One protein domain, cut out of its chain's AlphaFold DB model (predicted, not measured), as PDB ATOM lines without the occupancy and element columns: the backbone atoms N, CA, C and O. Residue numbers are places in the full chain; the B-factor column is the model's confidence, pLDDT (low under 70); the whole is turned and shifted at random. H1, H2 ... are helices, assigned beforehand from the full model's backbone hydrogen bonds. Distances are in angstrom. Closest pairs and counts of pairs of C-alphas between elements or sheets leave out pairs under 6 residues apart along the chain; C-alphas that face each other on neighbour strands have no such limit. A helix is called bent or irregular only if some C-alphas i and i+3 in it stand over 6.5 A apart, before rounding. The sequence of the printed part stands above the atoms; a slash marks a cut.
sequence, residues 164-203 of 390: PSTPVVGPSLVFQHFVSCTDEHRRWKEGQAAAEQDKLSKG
ATOM      1  N   PRO A 164     105.582 122.220 131.370       82.06
ATOM      2  CA  PRO A 164     106.179 120.903 131.581       82.06
ATOM      3  C   PRO A 164     106.607 120.644 133.026       82.06
ATOM      4  O   PRO A 164     106.491 119.519 133.495       82.06
ATOM      5  N   SER A 165     107.076 121.673 133.741       74.19
ATOM      6  CA  SER A 165     107.556 121.536 135.122       74.19
ATOM      7  C   SER A 165     106.443 121.598 136.168       74.19
ATOM      8  O   SER A 165     106.703 121.397 137.352       74.19
ATOM      9  N   THR A 166     105.193 121.853 135.766       73.19
ATOM     10  CA  THR A 166     104.082 121.783 136.717       73.19
ATOM     11  C   THR A 166     103.654 120.324 136.926       73.19
ATOM     12  O   THR A 166     103.372 119.629 135.949       73.19
ATOM     13  N   PRO A 167     103.502 119.852 138.175       68.12
ATOM     14  CA  PRO A 167     103.213 118.446 138.473       68.12
ATOM     15  C   PRO A 167     101.816 118.002 138.023       68.12
ATOM     16  O   PRO A 167     101.521 116.816 138.018       68.12
ATOM     17  N   VAL A 168     100.947 118.951 137.658       73.25
ATOM     18  CA  VAL A 168      99.578 118.676 137.197       73.25
ATOM     19  C   VAL A 168      99.428 118.907 135.694       73.25
ATOM     20  O   VAL A 168      98.794 118.097 135.027       73.25
ATOM     21  N   VAL A 169      99.995 119.987 135.131       79.06
ATOM     22  CA  VAL A 169      99.838 120.274 133.689       79.06
ATOM     23  C   VAL A 169     100.848 119.484 132.865       79.06
ATOM     24  O   VAL A 169     100.460 118.946 131.836       79.06
ATOM     25  N   GLY A 170     102.095 119.342 133.326       83.25
ATOM     26  CA  GLY A 170     103.153 118.600 132.630       83.25
ATOM     27  C   GLY A 170     102.764 117.163 132.257       83.25
ATOM     28  O   GLY A 170     102.863 116.804 131.086       83.25
ATOM     29  N   PRO A 171     102.250 116.348 133.195       82.81
ATOM     30  CA  PRO A 171     101.804 114.990 132.890       82.81
ATOM     31  C   PRO A 171     100.384 114.909 132.305       82.81
ATOM     32  O   PRO A 171      99.915 113.810 132.024       82.81
ATOM     33  N   SER A 172      99.666 116.026 132.126       86.06
ATOM     34  CA  SER A 172      98.297 115.964 131.601       86.06
ATOM     35  C   SER A 172      98.282 115.492 130.146       86.06
ATOM     36  O   SER A 172      99.059 115.977 129.324       86.06
ATOM     37  N   LEU A 173      97.354 114.592 129.806       85.50
ATOM     38  CA  LEU A 173      97.202 114.065 128.442       85.50
ATOM     39  C   LEU A 173      96.956 115.178 127.415       85.50
ATOM     40  O   LEU A 173      97.462 115.115 126.300       85.50
ATOM     41  N   VAL A 174      96.249 116.241 127.815       90.00
ATOM     42  CA  VAL A 174      96.018 117.430 126.982       90.00
ATOM     43  C   VAL A 174      97.332 118.147 126.667       90.00
ATOM     44  O   VAL A 174      97.582 118.505 125.518       90.00
ATOM     45  N   PHE A 175      98.196 118.347 127.668       88.88
ATOM     46  CA  PHE A 175      99.492 118.990 127.460       88.88
ATOM     47  C   PHE A 175     100.464 118.091 126.696       88.88
ATOM     48  O   PHE A 175     101.143 118.571 125.794       88.88
ATOM     49  N   GLN A 176     100.491 116.792 127.000       90.88
ATOM     50  CA  GLN A 176     101.292 115.817 126.263       90.88
ATOM     51  C   GLN A 176     100.889 115.784 124.789       90.88
ATOM     52  O   GLN A 176     101.757 115.920 123.935       90.88
ATOM     53  N   HIS A 177      99.591 115.715 124.478       90.69
ATOM     54  CA  HIS A 177      99.088 115.792 123.105       90.69
ATOM     55  C   HIS A 177      99.430 117.136 122.439       90.69
ATOM     56  O   HIS A 177      99.830 117.171 121.276       90.69
ATOM     57  N   PHE A 178      99.356 118.245 123.186       91.62
ATOM     58  CA  PHE A 178      99.753 119.567 122.699       91.62
ATOM     59  C   PHE A 178     101.202 119.606 122.200       91.62
ATOM     60  O   PHE A 178     101.457 120.133 121.111       91.62
ATOM     61  N   VAL A 179     102.133 119.031 122.969       92.38
ATOM     62  CA  VAL A 179     103.569 119.050 122.653       92.38
ATOM     63  C   VAL A 179     104.024 117.920 121.727       92.38
ATOM     64  O   VAL A 179     105.041 118.089 121.065       92.38
ATOM     65  N   SER A 180     103.303 116.794 121.659       92.81
ATOM     66  CA  SER A 180     103.731 115.600 120.907       92.81
ATOM     67  C   SER A 180     102.989 115.370 119.587       92.81
ATOM     68  O   SER A 180     103.505 114.660 118.726       92.81
ATOM     69  N   CYS A 181     101.797 115.949 119.390       92.81
ATOM     70  CA  CYS A 181     101.018 115.706 118.176       92.81
ATOM     71  C   CYS A 181     101.622 116.437 116.970       92.81
ATOM     72  O   CYS A 181     101.480 117.654 116.847       92.81
ATOM     73  N   THR A 182     102.252 115.675 116.076       93.75
ATOM     74  CA  THR A 182     102.853 116.143 114.816       93.75
ATOM     75  C   THR A 182     101.861 116.247 113.658       93.75
ATOM     76  O   THR A 182     102.112 116.988 112.715       93.75
ATOM     77  N   ASP A 183     100.740 115.527 113.720       92.50
ATOM     78  CA  ASP A 183      99.685 115.572 112.702       92.50
ATOM     79  C   ASP A 183      98.737 116.743 112.986       92.50
ATOM     80  O   ASP A 183      98.020 116.758 113.989       92.50
ATOM     81  N   GLU A 184      98.774 117.738 112.103       84.19
ATOM     82  CA  GLU A 184      98.071 119.014 112.236       84.19
ATOM     83  C   GLU A 184      96.557 118.904 111.990       84.19
ATOM     84  O   GLU A 184      95.789 119.755 112.446       84.19
ATOM     85  N   HIS A 185      96.096 117.847 111.316       87.31
ATOM     86  CA  HIS A 185      94.719 117.766 110.839       87.31
ATOM     87  C   HIS A 185      93.871 116.754 111.593       87.31
ATOM     88  O   HIS A 185      92.875 117.144 112.204       87.31
ATOM     89  N   ARG A 186      94.199 115.462 111.525       92.44
ATOM     90  CA  ARG A 186      93.290 114.426 112.030       92.44
ATOM     91  C   ARG A 186      93.514 114.188 113.513       92.44
ATOM     92  O   ARG A 186      92.615 114.454 114.309       92.44
ATOM     93  N   ARG A 187      94.726 113.779 113.895       90.06
ATOM     94  CA  ARG A 187      95.047 113.495 115.301       90.06
ATOM     95  C   ARG A 187      94.930 114.729 116.185       90.06
ATOM     96  O   ARG A 187      94.461 114.598 117.309       90.06
ATOM     97  N   TRP A 188      95.285 115.915 115.682       92.56
ATOM     98  CA  TRP A 188      95.107 117.162 116.428       92.56
ATOM     99  C   TRP A 188      93.637 117.450 116.747       92.56
ATOM    100  O   TRP A 188      93.308 117.768 117.887       92.56
ATOM    101  N   LYS A 189      92.736 117.306 115.766       93.06
ATOM    102  CA  LYS A 189      91.295 117.512 115.980       93.06
ATOM    103  C   LYS A 189      90.692 116.449 116.891       93.06
ATOM    104  O   LYS A 189      89.856 116.784 117.721       93.06
ATOM    105  N   GLU A 190      91.120 115.195 116.756       93.44
ATOM    106  CA  GLU A 190      90.689 114.095 117.625       93.44
ATOM    107  C   GLU A 190      91.136 114.327 119.075       93.44
ATOM    108  O   GLU A 190      90.320 114.237 119.990       93.44
ATOM    109  N   GLY A 191      92.400 114.695 119.300       90.50
ATOM    110  CA  GLY A 191      92.908 114.995 120.638       90.50
ATOM    111  C   GLY A 191      92.339 116.287 121.220       90.50
ATOM    112  O   GLY A 191      92.080 116.346 122.422       90.50
ATOM    113  N   GLN A 192      92.059 117.289 120.380       89.94
ATOM    114  CA  GLN A 192      91.276 118.452 120.782       89.94
ATOM    115  C   GLN A 192      89.892 118.001 121.255       89.94
ATOM    116  O   GLN A 192      89.578 118.225 122.417       89.94
ATOM    117  N   ALA A 193      89.113 117.301 120.423       91.56
ATOM    118  CA  ALA A 193      87.768 116.824 120.756       91.56
ATOM    119  C   ALA A 193      87.740 115.943 122.018       91.56
ATOM    120  O   ALA A 193      86.851 116.100 122.854       91.56
ATOM    121  N   ALA A 194      88.734 115.072 122.205       88.81
ATOM    122  CA  ALA A 194      88.889 114.264 123.413       88.81
ATOM    123  C   ALA A 194      89.121 115.135 124.661       88.81
ATOM    124  O   ALA A 194      88.494 114.909 125.695       88.81
ATOM    125  N   ALA A 195      89.958 116.173 124.556       86.38
ATOM    126  CA  ALA A 195      90.133 117.163 125.616       86.38
ATOM    127  C   ALA A 195      88.858 117.998 125.856       86.38
ATOM    128  O   ALA A 195      88.623 118.445 126.982       86.38
ATOM    129  N   GLU A 196      88.019 118.201 124.831       83.81
ATOM    130  CA  GLU A 196      86.746 118.919 124.975       83.81
ATOM    131  C   GLU A 196      85.667 118.102 125.686       83.81
ATOM    132  O   GLU A 196      84.869 118.644 126.457       83.81
ATOM    133  N   GLN A 197      85.673 116.791 125.458       84.88
ATOM    134  CA  GLN A 197      84.734 115.841 126.045       84.88
ATOM    135  C   GLN A 197      85.142 115.358 127.442       84.88
ATOM    136  O   GLN A 197      84.334 114.706 128.110       84.88
ATOM    137  N   ASP A 198      86.350 115.691 127.912       82.12
ATOM    138  CA  ASP A 198      86.826 115.305 129.237       82.12
ATOM    139  C   ASP A 198      85.927 115.893 130.344       82.12
ATOM    140  O   ASP A 198      85.914 117.095 130.648       82.12
ATOM    141  N   LYS A 199      85.146 115.004 130.969       73.00
ATOM    142  CA  LYS A 199      84.164 115.326 132.012       73.00
ATOM    143  C   LYS A 199      84.824 115.785 133.318       73.00
ATOM    144  O   LYS A 199      84.153 116.435 134.125       73.00
ATOM    145  N   LEU A 200      86.125 115.539 133.504       61.47
ATOM    146  CA  LEU A 200      86.890 115.979 134.678       61.47
ATOM    147  C   LEU A 200      87.070 117.510 134.729       61.47
ATOM    148  O   LEU A 200      87.353 118.078 135.786       61.47
ATOM    149  N   SER A 201      86.803 118.210 133.621       57.25
ATOM    150  CA  SER A 201      86.860 119.674 133.505       57.25
ATOM    151  C   SER A 201      85.792 120.430 134.320       57.25
ATOM    152  O   SER A 201      85.965 121.612 134.630       57.25
ATOM    153  N   LYS A 202      84.695 119.775 134.738       50.34
ATOM    154  CA  LYS A 202      83.525 120.423 135.380       50.34
ATOM    155  C   LYS A 202      83.581 120.516 136.913       50.34
ATOM    156  O   LYS A 202      82.553 120.582 137.582       50.34
ATOM    157  N   GLY A 203      84.780 120.634 137.480       46.50
ATOM    158  CA  GLY A 203      84.955 121.036 138.882       46.50
ATOM    159  C   GLY A 203      84.984 119.904 139.909       46.50
ATOM    160  O   GLY A 203      84.869 120.200 141.094       46.50
TER     161      GLY A 203
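Overview. This is residues 164 to 203 of the 390 residues of an uncharacterized protein of Macrostomum lignano (UniProt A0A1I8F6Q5). The domain is a small, flat helical hairpin: H2, the longest helix, has the shorter H1 side by side with it and running the opposite way, and residues 181 to 185 fold the chain back between them. At the other end of the hairpin, residues 164 to 172 make a loop before H1, and the short H3 continues the chain beyond H2. The printed part has 40 residues with three named helices, in the order H1, H2, H3, and no named strand; the class is all helix. It is only just loose, close to compact, with a radius of gyration of the C-alphas of 10.8 A, and spans 28 by 24 by 7 A.

Along the chain. H2 is residues 186 to 197, 16.5 A from first to last C-alpha, beginning at C-alpha 186 at (93.290, 114.426, 112.030). H1 is residues 173 to 180, 10.1 A long, beginning at C-alpha 173 at (97.202, 114.065, 128.442). H3 is residues 199 to 202, 6.1 A long, ending at C-alpha 202 at (83.525, 120.423, 135.380). H3 is neither bent nor irregular, but only just: C-alphas 199 and 202 are 6.1 A apart.

Arrangement. H2 and H1 touch and form a helical hairpin. Their closest C-alphas, those of Val 174 and Ala 195, are 6.0 A apart. They run opposite ways at a shallow tilt of 21 degrees, with centres 10.6 A apart. H2 and H3 meet only through their link, while H1 and H3 are apart. In H1 and H2 every O i to N i+4 pair is within hydrogen-bond range; H3 is too short for such a pair, and its 1 O i to N i+3 pair is within range.

Size, cuts and confidence. The two C-alphas farthest apart, those of Asp 183 and Gly 203, are 30.5 A apart. The printed part has no cut. Both links, H1 to H2 and H2 to H3, are tight. Mean pLDDT of the printed part is 83.1; residue 167 and residues 200 to 203 are under 70.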